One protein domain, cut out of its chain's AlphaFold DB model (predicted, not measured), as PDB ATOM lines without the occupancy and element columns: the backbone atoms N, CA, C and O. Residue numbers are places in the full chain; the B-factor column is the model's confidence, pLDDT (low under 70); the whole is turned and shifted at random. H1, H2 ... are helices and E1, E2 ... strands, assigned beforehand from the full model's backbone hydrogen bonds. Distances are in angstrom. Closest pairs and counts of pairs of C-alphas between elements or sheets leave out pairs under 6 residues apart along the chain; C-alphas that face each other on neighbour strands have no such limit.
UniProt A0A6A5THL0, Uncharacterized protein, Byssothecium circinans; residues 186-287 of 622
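Overview. This is residues 186 to 287 of the 622 residues of an uncharacterized protein of Byssothecium circinans (UniProt A0A6A5THL0). The model is a flat row of helices in two groups: H1 at one end, H5 crossing its second half and H4 next to H5 near the middle, then H6 with the short H3 at the other end. No helix of the first group touches one of the second; the single strand E1 runs from the end of H5 toward the start of H6 along one edge of the row, with the short H2 near it. The first half of H1 reaches past its contact with H5, and residues 278 to 287 after H6 make a loop that folds back toward the end of that helix. The printed part has 102 residues with six named helices and one named strand, in the order H1, H2, H3, H4, H5, E1, H6, and its class is mostly helix. It is compact, with a radius of gyration of the C-alphas of 14.3 A, and spans 44 by 37 by 20 A, only just flat.

Along the chain. H1, the longest helix by residues, holds residues 187 to 202 and measures 22.2 A from first to last C-alpha; C-alpha 187 stands at (-14.922, -50.734, -26.547). H5, residues 243 to 256, measures 19.9 A, and C-alpha 243 stands at (-26.270, -57.512, -39.820). H4 holds residues 227 to 233 and measures 9.9 A. H6, residues 265 to 277, measures 18.3 A and ends with C-alpha 277 at (-41.472, -47.032, -45.561). E1 holds residues 259 to 263 and measures 11.8 A. The short helices are H2, residues 210 to 213, and H3, residues 218 to 222.

Arrangement. H1 touches H5 with residues 195 to 202 alone; the closest C-alphas are those of Tyr 198 and Ala 249, 6.4 A apart. They run the same way at a steep tilt of 69 degrees, only just short of about perpendicular. H5 also touches H4, where the closest C-alphas, of Ala 227 and Cys 246, are 5.4 A apart. Their lines stand at a steep tilt of 65 degrees, the same way. H6 and H3 only just touch, with 3 pairs of C-alphas within 8 A, the closest being those of Leu 220 and Ile 271 at 6.9 A; H6 does so with residues 267 to 271 alone. H2 touches no helix; its closest C-alpha to E1 is that of Leu 213, 6.1 A from that of Ser 262. E1 pairs with no named strand, but residues 214 to 215 pair with its residues 262 to 263, parallel. Among the pairs that are apart are H1 and H4, H4 and H6, and H5 and H6. Every O i to N i+4 pair is within hydrogen-bond range in H1, H4, H5 and H6; in H3 it is 0 of 1, with 2 of 2 O i to N i+3 pairs within range, and H2 is too short for an i+4 pair.

Size, cuts and confidence. The two C-alphas farthest apart are those of Pro 186 and Tyr 266, at 45.2 A, and the first and last printed C-alphas are 31.2 A apart. The printed part has no cut. The links from H2 to H3, H3 to H4, H5 to E1 and E1 to H6 are tight; those from H1 to H2, with 7 residues, and H4 to H5, with 9, are short, and no link is long. The mean pLDDT of the printed part is 81.0. Confidence is under 70 in 19 residues: 186 to 191, 206 to 212 and 279 to 284.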
ATOM      1  N   PRO A 186     -10.548 -52.261 -25.170       69.81
ATOM      2  CA  PRO A 186     -11.636 -51.423 -24.667       69.81
ATOM      3  C   PRO A 186     -12.578 -51.014 -25.803       69.81
ATOM      4  O   PRO A 186     -12.134 -50.792 -26.933       69.81
ATOM      5  N   ARG A 187     -13.886 -50.970 -25.527       64.00
ATOM      6  CA  ARG A 187     -14.922 -50.734 -26.547       64.00
ATOM      7  C   ARG A 187     -14.647 -49.454 -27.339       64.00
ATOM      8  O   ARG A 187     -14.747 -49.455 -28.553       64.00
ATOM      9  N   GLU A 188     -14.153 -48.430 -26.662       64.62
ATOM     10  CA  GLU A 188     -13.814 -47.127 -27.222       64.62
ATOM     11  C   GLU A 188     -12.677 -47.213 -28.253       64.62
ATOM     12  O   GLU A 188     -12.726 -46.552 -29.288       64.62
ATOM     13  N   LEU A 189     -11.669 -48.061 -28.011       58.75
ATOM     14  CA  LEU A 189     -10.571 -48.284 -28.957       58.75
ATOM     15  C   LEU A 189     -11.011 -49.160 -30.132       58.75
ATOM     16  O   LEU A 189     -10.571 -48.936 -31.259       58.75
ATOM     17  N   ARG A 190     -11.911 -50.122 -29.902       67.56
ATOM     18  CA  ARG A 190     -12.516 -50.906 -30.990       67.56
ATOM     19  C   ARG A 190     -13.344 -50.032 -31.913       67.56
ATOM     20  O   ARG A 190     -13.174 -50.131 -33.121       67.56
ATOM     21  N   ASP A 191     -14.162 -49.151 -31.351       68.38
ATOM     22  CA  ASP A 191     -15.029 -48.253 -32.112       68.38
ATOM     23  C   ASP A 191     -14.195 -47.247 -32.926       68.38
ATOM     24  O   ASP A 191     -14.478 -47.007 -34.099       68.38
ATOM     25  N   GLN A 192     -13.093 -46.731 -32.363       72.00
ATOM     26  CA  GLN A 192     -12.147 -45.878 -33.097       72.00
ATOM     27  C   GLN A 192     -11.439 -46.616 -34.241       72.00
ATOM     28  O   GLN A 192     -11.345 -46.084 -35.349       72.00
ATOM     29  N   HIS A 193     -10.955 -47.837 -34.004       71.31
ATOM     30  CA  HIS A 193     -10.307 -48.632 -35.048       71.31
ATOM     31  C   HIS A 193     -11.298 -49.101 -36.128       71.31
ATOM     32  O   HIS A 193     -10.952 -49.079 -37.306       71.31
ATOM     33  N   LEU A 194     -12.535 -49.460 -35.769       73.88
ATOM     34  CA  LEU A 194     -13.588 -49.810 -36.733       73.88
ATOM     35  C   LEU A 194     -13.974 -48.615 -37.597       73.88
ATOM     36  O   LEU A 194     -14.036 -48.744 -38.817       73.88
ATOM     37  N   LEU A 195     -14.141 -47.437 -36.993       78.50
ATOM     38  CA  LEU A 195     -14.385 -46.204 -37.735       78.50
ATOM     39  C   LEU A 195     -13.253 -45.918 -38.732       78.50
ATOM     40  O   LEU A 195     -13.522 -45.537 -39.869       78.50
ATOM     41  N   GLN A 196     -11.992 -46.134 -38.340       82.50
ATOM     42  CA  GLN A 196     -10.852 -46.008 -39.253       82.50
ATOM     43  C   GLN A 196     -10.908 -47.022 -40.400       82.50
ATOM     44  O   GLN A 196     -10.653 -46.638 -41.539       82.50
ATOM     45  N   ILE A 197     -11.266 -48.281 -40.129       83.31
ATOM     46  CA  ILE A 197     -11.412 -49.317 -41.161       83.31
ATOM     47  C   ILE A 197     -12.515 -48.932 -42.147       83.31
ATOM     48  O   ILE A 197     -12.273 -48.936 -43.352       83.31
ATOM     49  N   TYR A 198     -13.700 -48.543 -41.671       84.94
ATOM     50  CA  TYR A 198     -14.788 -48.113 -42.548       84.94
ATOM     51  C   TYR A 198     -14.390 -46.883 -43.364       84.94
ATOM     52  O   TYR A 198     -14.540 -46.887 -44.582       84.94
ATOM     53  N   ASN A 199     -13.799 -45.867 -42.727       86.06
ATOM     54  CA  ASN A 199     -13.344 -44.664 -43.423       86.06
ATOM     55  C   ASN A 199     -12.300 -44.962 -44.492       86.06
ATOM     56  O   ASN A 199     -12.386 -44.413 -45.585       86.06
ATOM     57  N   TYR A 200     -11.339 -45.833 -44.193       86.12
ATOM     58  CA  TYR A 200     -10.356 -46.270 -45.173       86.12
ATOM     59  C   TYR A 200     -11.030 -47.003 -46.333       86.12
ATOM     60  O   TYR A 200     -10.744 -46.712 -47.487       86.12
ATOM     61  N   THR A 201     -11.957 -47.914 -46.034       86.19
ATOM     62  CA  THR A 201     -12.581 -48.750 -47.061       86.19
ATOM     63  C   THR A 201     -13.515 -47.949 -47.968       86.19
ATOM     64  O   THR A 201     -13.529 -48.181 -49.170       86.19
ATOM     65  N   PHE A 202     -14.251 -46.974 -47.431       86.00
ATOM     66  CA  PHE A 202     -15.067 -46.052 -48.228       86.00
ATOM     67  C   PHE A 202     -14.238 -45.009 -48.991       86.00
ATOM     68  O   PHE A 202     -14.717 -44.460 -49.976       86.00
ATOM     69  N   ALA A 203     -12.998 -44.739 -48.570       83.31
ATOM     70  CA  ALA A 203     -12.089 -43.842 -49.283       83.31
ATOM     71  C   ALA A 203     -11.375 -44.511 -50.472       83.31
ATOM     72  O   ALA A 203     -10.709 -43.817 -51.244       83.31
ATOM     73  N   LEU A 204     -11.472 -45.836 -50.619       80.38
ATOM     74  CA  LEU A 204     -10.895 -46.530 -51.765       80.38
ATOM     75  C   LEU A 204     -11.674 -46.155 -53.033       80.38
ATOM     76  O   LEU A 204     -12.899 -46.279 -53.042       80.38
ATOM     77  N   PRO A 205     -10.994 -45.714 -54.107       70.00
ATOM     78  CA  PRO A 205     -11.666 -45.461 -55.370       70.00
ATOM     79  C   PRO A 205     -12.224 -46.779 -55.906       70.00
ATOM     80  O   PRO A 205     -11.508 -47.784 -55.967       70.00
ATOM     81  N   ASP A 206     -13.495 -46.778 -56.298       68.31
ATOM     82  CA  ASP A 206     -14.069 -47.939 -56.962       68.31
ATOM     83  C   ASP A 206     -13.421 -48.092 -58.342       68.31
ATOM     84  O   ASP A 206     -13.454 -47.185 -59.172       68.31
ATOM     85  N   SER A 207     -12.772 -49.234 -58.560       65.75
ATOM     86  CA  SER A 207     -12.113 -49.558 -59.830       65.75
ATOM     87  C   SER A 207     -13.092 -49.979 -60.928       65.75
ATOM     88  O   SER A 207     -12.693 -50.161 -62.079       65.75
ATOM     89  N   ARG A 208     -14.366 -50.197 -60.582       66.12
ATOM     90  CA  ARG A 208     -15.402 -50.535 -61.551       66.12
ATOM     91  C   ARG A 208     -15.757 -49.303 -62.378       66.12
ATOM     92  O   ARG A 208     -15.849 -48.198 -61.860       66.12
ATOM     93  N   SER A 209     -15.989 -49.501 -63.675       61.12
ATOM     94  CA  SER A 209     -16.482 -48.431 -64.550       61.12
ATOM     95  C   SER A 209     -17.816 -47.886 -64.030       61.12
ATOM     96  O   SER A 209     -18.618 -48.695 -63.564       61.12
ATOM     97  N   ASP A 210     -18.112 -46.598 -64.248       62.88
ATOM     98  CA  ASP A 210     -19.410 -45.949 -63.952       62.88
ATOM     99  C   ASP A 210     -20.612 -46.828 -64.366       62.88
ATOM    100  O   ASP A 210     -21.639 -46.891 -63.698       62.88
ATOM    101  N   ARG A 211     -20.440 -47.610 -65.443       61.03
ATOM    102  CA  ARG A 211     -21.425 -48.563 -65.972       61.03
ATOM    103  C   ARG A 211     -21.845 -49.671 -65.010       61.03
ATOM    104  O   ARG A 211     -22.993 -50.094 -65.048       61.03
ATOM    105  N   ALA A 212     -20.921 -50.164 -64.197       60.97
ATOM    106  CA  ALA A 212     -21.158 -51.259 -63.264       60.97
ATOM    107  C   ALA A 212     -21.799 -50.777 -61.955       60.97
ATOM    108  O   ALA A 212     -22.298 -51.600 -61.198       60.97
ATOM    109  N   LEU A 213     -21.817 -49.460 -61.714       73.94
ATOM    110  CA  LEU A 213     -22.378 -48.856 -60.506       73.94
ATOM    111  C   LEU A 213     -23.849 -48.436 -60.663       73.94
ATOM    112  O   LEU A 213     -24.439 -47.868 -59.744       73.94
ATOM    113  N   ARG A 214     -24.458 -48.724 -61.817       81.62
ATOM    114  CA  ARG A 214     -25.799 -48.255 -62.171       81.62
ATOM    115  C   ARG A 214     -26.901 -48.974 -61.407       81.62
ATOM    116  O   ARG A 214     -26.888 -50.197 -61.272       81.62
ATOM    117  N   ILE A 215     -27.914 -48.215 -61.004       83.12
ATOM    118  CA  ILE A 215     -29.148 -48.737 -60.423       83.12
ATOM    119  C   ILE A 215     -30.316 -48.384 -61.348       83.12
ATOM    120  O   ILE A 215     -30.739 -47.237 -61.435       83.12
ATOM    121  N   GLU A 216     -30.817 -49.400 -62.042       82.19
ATOM    122  CA  GLU A 216     -31.971 -49.348 -62.953       82.19
ATOM    123  C   GLU A 216     -33.302 -49.699 -62.250       82.19
ATOM    124  O   GLU A 216     -33.302 -50.317 -61.175       82.19
ATOM    125  N   ARG A 217     -34.443 -49.388 -62.885       81.19
ATOM    126  CA  ARG A 217     -35.812 -49.656 -62.398       81.19
ATOM    127  C   ARG A 217     -36.064 -51.110 -62.041       81.19
ATOM    128  O   ARG A 217     -36.695 -51.355 -61.014       81.19
ATOM    129  N   ARG A 218     -35.533 -52.081 -62.797       78.44
ATOM    130  CA  ARG A 218     -35.698 -53.517 -62.480       78.44
ATOM    131  C   ARG A 218     -35.260 -53.872 -61.065       78.44
ATOM    132  O   ARG A 218     -35.847 -54.746 -60.430       78.44
ATOM    133  N   HIS A 219     -34.253 -53.181 -60.534       81.44
ATOM    134  CA  HIS A 219     -33.758 -53.479 -59.199       81.44
ATOM    135  C   HIS A 219     -34.761 -53.073 -58.111       81.44
ATOM    136  O   HIS A 219     -34.757 -53.663 -57.031       81.44
ATOM    137  N   LEU A 220     -35.686 -52.146 -58.402       82.62
ATOM    138  CA  LEU A 220     -36.782 -51.816 -57.494       82.62
ATOM    139  C   LEU A 220     -37.649 -53.047 -57.215       82.62
ATOM    140  O   LEU A 220     -38.092 -53.220 -56.087       82.62
ATOM    141  N   ARG A 221     -37.864 -53.957 -58.173       80.88
ATOM    142  CA  ARG A 221     -38.707 -55.150 -57.960       80.88
ATOM    143  C   ARG A 221     -38.205 -56.046 -56.825       80.88
ATOM    144  O   ARG A 221     -39.002 -56.646 -56.111       80.88
ATOM    145  N   HIS A 222     -36.890 -56.108 -56.648       78.38
ATOM    146  CA  HIS A 222     -36.236 -56.988 -55.680       78.38
ATOM    147  C   HIS A 222     -35.739 -56.252 -54.433       78.38
ATOM    148  O   HIS A 222     -35.227 -56.886 -53.509       78.38
ATOM    149  N   LEU A 223     -35.885 -54.925 -54.386       82.69
ATOM    150  CA  LEU A 223     -35.444 -54.132 -53.251       82.69
ATOM    151  C   LEU A 223     -36.352 -54.385 -52.044       82.69
ATOM    152  O   LEU A 223     -37.416 -53.780 -51.901       82.69
ATOM    153  N   GLN A 224     -35.870 -55.246 -51.152       86.12
ATOM    154  CA  GLN A 224     -36.295 -55.305 -49.761       86.12
ATOM    155  C   GLN A 224     -35.308 -54.479 -48.928       86.12
ATOM    156  O   GLN A 224     -34.166 -54.908 -48.724       86.12
ATOM    157  N   PRO A 225     -35.681 -53.259 -48.518       85.94
ATOM    158  CA  PRO A 225     -34.774 -52.348 -47.834       85.94
ATOM    159  C   PRO A 225     -34.302 -52.928 -46.493       85.94
ATOM    160  O   PRO A 225     -35.076 -53.302 -45.624       85.94
ATOM    161  N   SER A 226     -32.988 -53.026 -46.341       88.00
ATOM    162  CA  SER A 226     -32.271 -53.487 -45.155       88.00
ATOM    163  C   SER A 226     -30.869 -52.885 -45.211       88.00
ATOM    164  O   SER A 226     -30.398 -52.537 -46.290       88.00
ATOM    165  N   ALA A 227     -30.150 -52.790 -44.091       88.00
ATOM    166  CA  ALA A 227     -28.792 -52.235 -44.131       88.00
ATOM    167  C   ALA A 227     -27.862 -53.016 -45.083       88.00
ATOM    168  O   ALA A 227     -27.037 -52.426 -45.772       88.00
ATOM    169  N   ALA A 228     -28.034 -54.340 -45.160       89.06
ATOM    170  CA  ALA A 228     -27.281 -55.199 -46.070       89.06
ATOM    171  C   ALA A 228     -27.641 -54.939 -47.538       89.06
ATOM    172  O   ALA A 228     -26.742 -54.782 -48.357       89.06
ATOM    173  N   SER A 229     -28.934 -54.861 -47.866       88.94
ATOM    174  CA  SER A 229     -29.353 -54.581 -49.239       88.94
ATOM    175  C   SER A 229     -28.956 -53.172 -49.658       88.94
ATOM    176  O   SER A 229     -28.393 -53.030 -50.729       88.94
ATOM    177  N   ILE A 230     -29.121 -52.154 -48.810       89.81
ATOM    178  CA  ILE A 230     -28.694 -50.781 -49.123       89.81
ATOM    179  C   ILE A 230     -27.192 -50.732 -49.434       89.81
ATOM    180  O   ILE A 230     -26.806 -50.159 -50.447       89.81
ATOM    181  N   LEU A 231     -26.341 -51.371 -48.623       89.69
ATOM    182  CA  LEU A 231     -24.904 -51.439 -48.908       89.69
ATOM    183  C   LEU A 231     -24.598 -52.190 -50.207       89.69
ATOM    184  O   LEU A 231     -23.718 -51.769 -50.947       89.69
ATOM    185  N   LEU A 232     -25.330 -53.264 -50.502       88.62
ATOM    186  CA  LEU A 232     -25.173 -54.026 -51.741       88.62
ATOM    187  C   LEU A 232     -25.595 -53.201 -52.968       88.62
ATOM    188  O   LEU A 232     -24.898 -53.206 -53.974       88.62
ATOM    189  N   PHE A 233     -26.673 -52.423 -52.853       86.12
ATOM    190  CA  PHE A 233     -27.143 -51.478 -53.870       86.12
ATOM    191  C   PHE A 233     -26.166 -50.328 -54.119       86.12
ATOM    192  O   PHE A 233     -26.050 -49.849 -55.241       86.12
ATOM    193  N   LEU A 234     -25.458 -49.897 -53.075       87.75
ATOM    194  CA  LEU A 234     -24.372 -48.921 -53.157       87.75
ATOM    195  C   LEU A 234     -23.026 -49.579 -53.503       87.75
ATOM    196  O   LEU A 234     -21.980 -48.949 -53.389       87.75
ATOM    197  N   HIS A 235     -23.054 -50.847 -53.921       85.56
ATOM    198  CA  HIS A 235     -21.908 -51.624 -54.382       85.56
ATOM    199  C   HIS A 235     -20.806 -51.843 -53.329       85.56
ATOM    200  O   HIS A 235     -19.669 -52.180 -53.657       85.56
ATOM    201  N   HIS A 236     -21.135 -51.749 -52.041       86.88
ATOM    202  CA  HIS A 236     -20.244 -52.043 -50.913       86.88
ATOM    203  C   HIS A 236     -20.371 -53.502 -50.438       86.88
ATOM    204  O   HIS A 236     -20.492 -53.788 -49.244       86.88
ATOM    205  N   GLU A 237     -20.328 -54.440 -51.388       86.44
ATOM    206  CA  GLU A 237     -20.513 -55.888 -51.181       86.44
ATOM    207  C   GLU A 237     -19.581 -56.466 -50.104       86.44
ATOM    208  O   GLU A 237     -19.971 -57.324 -49.314       86.44
ATOM    209  N   TYR A 238     -18.356 -55.948 -50.022       85.44
ATOM    210  CA  TYR A 238     -17.326 -56.396 -49.084       85.44
ATOM    211  C   TYR A 238     -17.657 -56.117 -47.604       85.44
ATOM    212  O   TYR A 238     -17.042 -56.723 -46.728       85.44
ATOM    213  N   LEU A 239     -18.618 -55.231 -47.300       85.88
ATOM    214  CA  LEU A 239     -19.072 -54.956 -45.924       85.88
ATOM    215  C   LEU A 239     -20.278 -55.808 -45.511       85.88
ATOM    216  O   LEU A 239     -20.676 -55.779 -44.344       85.88
ATOM    217  N   VAL A 240     -20.841 -56.600 -46.428       87.38
ATOM    218  CA  VAL A 240     -22.033 -57.425 -46.189       87.38
ATOM    219  C   VAL A 240     -21.653 -58.744 -45.498       87.38
ATOM    220  O   VAL A 240     -21.865 -59.838 -46.009       87.38
ATOM    221  N   LEU A 241     -21.049 -58.635 -44.312       84.38
ATOM    222  CA  LEU A 241     -20.548 -59.776 -43.532       84.38
ATOM    223  C   LEU A 241     -21.500 -60.181 -42.400       84.38
ATOM    224  O   LEU A 241     -21.662 -61.360 -42.093       84.38
ATOM    225  N   SER A 242     -22.115 -59.199 -41.743       86.12
ATOM    226  CA  SER A 242     -23.003 -59.396 -40.593       86.12
ATOM    227  C   SER A 242     -24.010 -58.258 -40.509       86.12
ATOM    228  O   SER A 242     -23.682 -57.120 -40.830       86.12
ATOM    229  N   ARG A 243     -25.219 -58.531 -39.999       83.44
ATOM    230  CA  ARG A 243     -26.270 -57.512 -39.820       83.44
ATOM    231  C   ARG A 243     -25.795 -56.312 -38.996       83.44
ATOM    232  O   ARG A 243     -26.185 -55.188 -39.297       83.44
ATOM    233  N   GLN A 244     -24.972 -56.548 -37.973       84.06
ATOM    234  CA  GLN A 244     -24.422 -55.477 -37.141       84.06
ATOM    235  C   GLN A 244     -23.399 -54.636 -37.915       84.06
ATOM    236  O   GLN A 244     -23.535 -53.417 -37.954       84.06
ATOM    237  N   ILE A 245     -22.452 -55.292 -38.594       85.12
ATOM    238  CA  ILE A 245     -21.442 -54.631 -39.436       85.12
ATOM    239  C   ILE A 245     -22.130 -53.785 -40.508       85.12
ATOM    240  O   ILE A 245     -21.765 -52.633 -40.694       85.12
ATOM    241  N   CYS A 246     -23.183 -54.300 -41.150       87.38
ATOM    242  CA  CYS A 246     -23.933 -53.541 -42.146       87.38
ATOM    243  C   CYS A 246     -24.565 -52.269 -41.566       87.38
ATOM    244  O   CYS A 246     -24.574 -51.237 -42.226       87.38
ATOM    245  N   ARG A 247     -25.108 -52.319 -40.341       87.00
ATOM    246  CA  ARG A 247     -25.719 -51.143 -39.695       87.00
ATOM    247  C   ARG A 247     -24.673 -50.085 -39.349       87.00
ATOM    248  O   ARG A 247     -24.880 -48.919 -39.663       87.00
ATOM    249  N   GLU A 248     -23.557 -50.501 -38.761       86.44
ATOM    250  CA  GLU A 248     -22.441 -49.609 -38.417       86.44
ATOM    251  C   GLU A 248     -21.802 -49.005 -39.675       86.44
ATOM    252  O   GLU A 248     -21.584 -47.797 -39.753       86.44
ATOM    253  N   ALA A 249     -21.559 -49.827 -40.697       89.19
ATOM    254  CA  ALA A 249     -21.030 -49.385 -41.980       89.19
ATOM    255  C   ALA A 249     -21.961 -48.376 -42.665       89.19
ATOM    256  O   ALA A 249     -21.488 -47.351 -43.151       89.19
ATOM    257  N   LEU A 250     -23.272 -48.640 -42.678       90.44
ATOM    258  CA  LEU A 250     -24.262 -47.732 -43.255       90.44
ATOM    259  C   LEU A 250     -24.306 -46.394 -42.508       90.44
ATOM    260  O   LEU A 250     -24.354 -45.337 -43.132       90.44
ATOM    261  N   GLU A 251     -24.246 -46.433 -41.176       89.81
ATOM    262  CA  GLU A 251     -24.170 -45.233 -40.349       89.81
ATOM    263  C   GLU A 251     -22.932 -44.397 -40.693       89.81
ATOM    264  O   GLU A 251     -23.043 -43.188 -40.921       89.81
ATOM    265  N   VAL A 252     -21.759 -45.032 -40.780       89.88
ATOM    266  CA  VAL A 252     -20.509 -44.344 -41.125       89.88
ATOM    267  C   VAL A 252     -20.571 -43.769 -42.537       89.88
ATOM    268  O   VAL A 252     -20.209 -42.606 -42.734       89.88
ATOM    269  N   LEU A 253     -21.068 -44.546 -43.502       91.06
ATOM    270  CA  LEU A 253     -21.238 -44.122 -44.888       91.06
ATOM    271  C   LEU A 253     -22.106 -42.857 -44.966       91.06
ATOM    272  O   LEU A 253     -21.667 -41.841 -45.497       91.06
ATOM    273  N   PHE A 254     -23.297 -42.881 -44.364       92.75
ATOM    274  CA  PHE A 254     -24.250 -41.771 -44.437       92.75
ATOM    275  C   PHE A 254     -23.770 -40.522 -43.683       92.75
ATOM    276  O   PHE A 254     -23.939 -39.401 -44.174       92.75
ATOM    277  N   LYS A 255     -23.121 -40.695 -42.522       90.88
ATOM    278  CA  LYS A 255     -22.669 -39.575 -41.679       90.88
ATOM    279  C   LYS A 255     -21.365 -38.926 -42.136       90.88
ATOM    280  O   LYS A 255     -21.154 -37.756 -41.786       90.88
ATOM    281  N   HIS A 256     -20.477 -39.649 -42.817       89.44
ATOM    282  CA  HIS A 256     -19.103 -39.184 -43.061       89.44
ATOM    283  C   HIS A 256     -18.691 -39.144 -44.534       89.44
ATOM    284  O   HIS A 256     -17.825 -38.335 -44.875       89.44
ATOM    285  N   HIS A 257     -19.322 -39.934 -45.402       90.50
ATOM    286  CA  HIS A 257     -18.928 -40.070 -46.804       90.50
ATOM    287  C   HIS A 257     -19.947 -39.442 -47.754       90.50
ATOM    288  O   HIS A 257     -21.048 -39.053 -47.360       90.50
ATOM    289  N   THR A 258     -19.539 -39.276 -49.010       90.69
ATOM    290  CA  THR A 258     -20.425 -38.829 -50.086       90.69
ATOM    291  C   THR A 258     -21.043 -40.047 -50.748       90.69
ATOM    292  O   THR A 258     -20.321 -40.927 -51.209       90.69
ATOM    293  N   LEU A 259     -22.371 -40.094 -50.801       90.88
ATOM    294  CA  LEU A 259     -23.091 -41.165 -51.477       90.88
ATOM    295  C   LEU A 259     -23.068 -40.958 -52.980       90.88
ATOM    296  O   LEU A 259     -23.712 -40.037 -53.475       90.88
ATOM    297  N   PHE A 260     -22.360 -41.827 -53.692       89.12
ATOM    298  CA  PHE A 260     -22.395 -41.861 -55.146       89.12
ATOM    299  C   PHE A 260     -23.619 -42.648 -55.625       89.12
ATOM    300  O   PHE A 260     -23.795 -43.813 -55.272       89.12
ATOM    301  N   LEU A 261     -24.482 -42.001 -56.408       89.00
ATOM    302  CA  LEU A 261     -25.751 -42.549 -56.877       89.00
ATOM    303  C   LEU A 261     -25.818 -42.462 -58.405       89.00
ATOM    304  O   LEU A 261     -26.187 -41.431 -58.969       89.00
ATOM    305  N   SER A 262     -25.499 -43.571 -59.075       86.94
ATOM    306  CA  SER A 262     -25.675 -43.717 -60.525       86.94
ATOM    307  C   SER A 262     -27.054 -44.302 -60.834       86.94
ATOM    308  O   SER A 262     -27.210 -45.480 -61.142       86.94
ATOM    309  N   CYS A 263     -28.100 -43.493 -60.668       87.12
ATOM    310  CA  CYS A 263     -29.473 -43.879 -60.997       87.12
ATOM    311  C   CYS A 263     -30.317 -42.688 -61.455       87.12
ATOM    312  O   CYS A 263     -30.031 -41.546 -61.092       87.12
ATOM    313  N   GLY A 264     -31.352 -42.959 -62.255       86.19
ATOM    314  CA  GLY A 264     -32.292 -41.933 -62.700       86.19
ATOM    315  C   GLY A 264     -33.117 -41.341 -61.542       86.19
ATOM    316  O   GLY A 264     -33.274 -41.988 -60.498       86.19
ATOM    317  N   PRO A 265     -33.700 -40.136 -61.701       88.94
ATOM    318  CA  PRO A 265     -34.405 -39.443 -60.621       88.94
ATOM    319  C   PRO A 265     -35.588 -40.225 -60.053       88.94
ATOM    320  O   PRO A 265     -35.790 -40.261 -58.836       88.94
ATOM    321  N   TYR A 266     -36.350 -40.893 -60.925       87.00
ATOM    322  CA  TYR A 266     -37.467 -41.735 -60.517       87.00
ATOM    323  C   TYR A 266     -37.010 -42.940 -59.685       87.00
ATOM    324  O   TYR A 266     -37.586 -43.218 -58.628       87.00
ATOM    325  N   VAL A 267     -35.955 -43.636 -60.124       88.00
ATOM    326  CA  VAL A 267     -35.382 -44.776 -59.393       88.00
ATOM    327  C   VAL A 267     -34.913 -44.325 -58.021       88.00
ATOM    328  O   VAL A 267     -35.300 -44.918 -57.015       88.00
ATOM    329  N   LEU A 268     -34.156 -43.229 -57.967       91.50
ATOM    330  CA  LEU A 268     -33.653 -42.689 -56.716       91.50
ATOM    331  C   LEU A 268     -34.777 -42.360 -55.736       91.50
ATOM    332  O   LEU A 268     -34.738 -42.798 -54.586       91.50
ATOM    333  N   LYS A 269     -35.794 -41.614 -56.186       92.06
ATOM    334  CA  LYS A 269     -36.940 -41.254 -55.348       92.06
ATOM    335  C   LYS A 269     -37.584 -42.510 -54.761       92.06
ATOM    336  O   LYS A 269     -37.779 -42.573 -53.554       92.06
ATOM    337  N   ASN A 270     -37.850 -43.523 -55.584       90.00
ATOM    338  CA  ASN A 270     -38.495 -44.754 -55.128       90.00
ATOM    339  C   ASN A 270     -37.629 -45.587 -54.182       90.00
ATOM    340  O   ASN A 270     -38.163 -46.148 -53.227       90.00
ATOM    341  N   ILE A 271     -36.313 -45.668 -54.407       90.81
ATOM    342  CA  ILE A 271     -35.395 -46.330 -53.468       90.81
ATOM    343  C   ILE A 271     -35.491 -45.652 -52.105       90.81
ATOM    344  O   ILE A 271     -35.709 -46.319 -51.094       90.81
ATOM    345  N   LEU A 272     -35.370 -44.324 -52.077       92.56
ATOM    346  CA  LEU A 272     -35.399 -43.562 -50.835       92.56
ATOM    347  C   LEU A 272     -36.770 -43.658 -50.143       92.56
ATOM    348  O   LEU A 272     -36.816 -43.922 -48.945       92.56
ATOM    349  N   SER A 273     -37.878 -43.550 -50.884       90.62
ATOM    350  CA  SER A 273     -39.230 -43.715 -50.330       90.62
ATOM    351  C   SER A 273     -39.455 -45.113 -49.748       90.62
ATOM    352  O   SER A 273     -39.966 -45.238 -48.638       90.62
ATOM    353  N   ARG A 274     -38.984 -46.177 -50.409       89.44
ATOM    354  CA  ARG A 274     -39.081 -47.545 -49.868       89.44
ATOM    355  C   ARG A 274     -38.254 -47.732 -48.599       89.44
ATOM    356  O   ARG A 274     -38.718 -48.381 -47.660       89.44
ATOM    357  N   ILE A 275     -37.051 -47.152 -48.542       89.75
ATOM    358  CA  ILE A 275     -36.233 -47.139 -47.317       89.75
ATOM    359  C   ILE A 275     -36.980 -46.408 -46.194       89.75
ATOM    360  O   ILE A 275     -36.975 -46.860 -45.050       89.75
ATOM    361  N   GLU A 276     -37.668 -45.307 -46.499       89.38
ATOM    362  CA  GLU A 276     -38.479 -44.581 -45.519       89.38
ATOM    363  C   GLU A 276     -39.643 -45.430 -44.969       89.38
ATOM    364  O   GLU A 276     -39.921 -45.408 -43.764       89.38
ATOM    365  N   GLU A 277     -40.293 -46.201 -45.841       85.38
ATOM    366  CA  GLU A 277     -41.472 -47.032 -45.561       85.38
ATOM    367  C   GLU A 277     -41.171 -48.359 -44.846       85.38
ATOM    368  O   GLU A 277     -42.107 -49.059 -44.463       85.38
ATOM    369  N   THR A 278     -39.897 -48.709 -44.614       76.88
ATOM    370  CA  THR A 278     -39.426 -50.011 -44.073       76.88
ATOM    371  C   THR A 278     -39.787 -50.247 -42.591       76.88
ATOM    372  O   THR A 278     -38.964 -50.627 -41.760       76.88
ATOM    373  N   ARG A 279     -41.019 -49.951 -42.180       57.25
ATOM    374  CA  ARG A 279     -41.331 -49.645 -40.785       57.25
ATOM    375  C   ARG A 279     -42.015 -50.736 -39.976       57.25
ATOM    376  O   ARG A 279     -42.200 -50.506 -38.788       57.25
ATOM    377  N   VAL A 280     -42.370 -51.891 -40.535       53.44
ATOM    378  CA  VAL A 280     -43.341 -52.756 -39.836       53.44
ATOM    379  C   VAL A 280     -42.753 -54.021 -39.200       53.44
ATOM    380  O   VAL A 280     -43.238 -54.404 -38.142       53.44
ATOM    381  N   GLU A 281     -41.674 -54.619 -39.717       49.94
ATOM    382  CA  GLU A 281     -41.244 -55.948 -39.217       49.94
ATOM    383  C   GLU A 281     -39.864 -55.981 -38.519       49.94
ATOM    384  O   GLU A 281     -39.672 -56.786 -37.612       49.94
ATOM    385  N   ASP A 282     -38.942 -55.050 -38.822       50.81
ATOM    386  CA  ASP A 282     -37.532 -55.101 -38.356       50.81
ATOM    387  C   ASP A 282     -37.083 -53.962 -37.403       50.81
ATOM    388  O   ASP A 282     -35.889 -53.812 -37.112       50.81
ATOM    389  N   GLY A 283     -38.010 -53.145 -36.885       51.50
ATOM    390  CA  GLY A 283     -37.701 -52.127 -35.862       51.50
ATOM    391  C   GLY A 283     -37.577 -50.665 -36.331       51.50
ATOM    392  O   GLY A 283     -37.093 -49.831 -35.578       51.50
ATOM    393  N   GLY A 284     -38.052 -50.305 -37.528       56.62
ATOM    394  CA  GLY A 284     -38.490 -48.926 -37.817       56.62
ATOM    395  C   GLY A 284     -37.428 -47.826 -38.017       56.62
ATOM    396  O   GLY A 284     -37.777 -46.647 -37.918       56.62
ATOM    397  N   TYR A 285     -36.181 -48.180 -38.345       74.31
ATOM    398  CA  TYR A 285     -35.040 -47.249 -38.451       74.31
ATOM    399  C   TYR A 285     -34.862 -46.540 -39.812       74.31
ATOM    400  O   TYR A 285     -33.972 -45.708 -39.952       74.31
ATOM    401  N   GLY A 286     -35.695 -46.816 -40.823       83.62
ATOM    402  CA  GLY A 286     -35.505 -46.298 -42.191       83.62
ATOM    403  C   GLY A 286     -35.409 -44.768 -42.297       83.62
ATOM    404  O   GLY A 286     -34.454 -44.238 -42.863       83.62
ATOM    405  N   LYS A 287     -36.341 -44.041 -41.661       87.38
ATOM    406  CA  LYS A 287     -36.291 -42.567 -41.553       87.38
ATOM    407  C   LYS A 287     -35.019 -42.063 -40.866       87.38
ATOM    408  O   LYS A 287     -34.506 -41.014 -41.233       87.38
TER     409      LYS A 287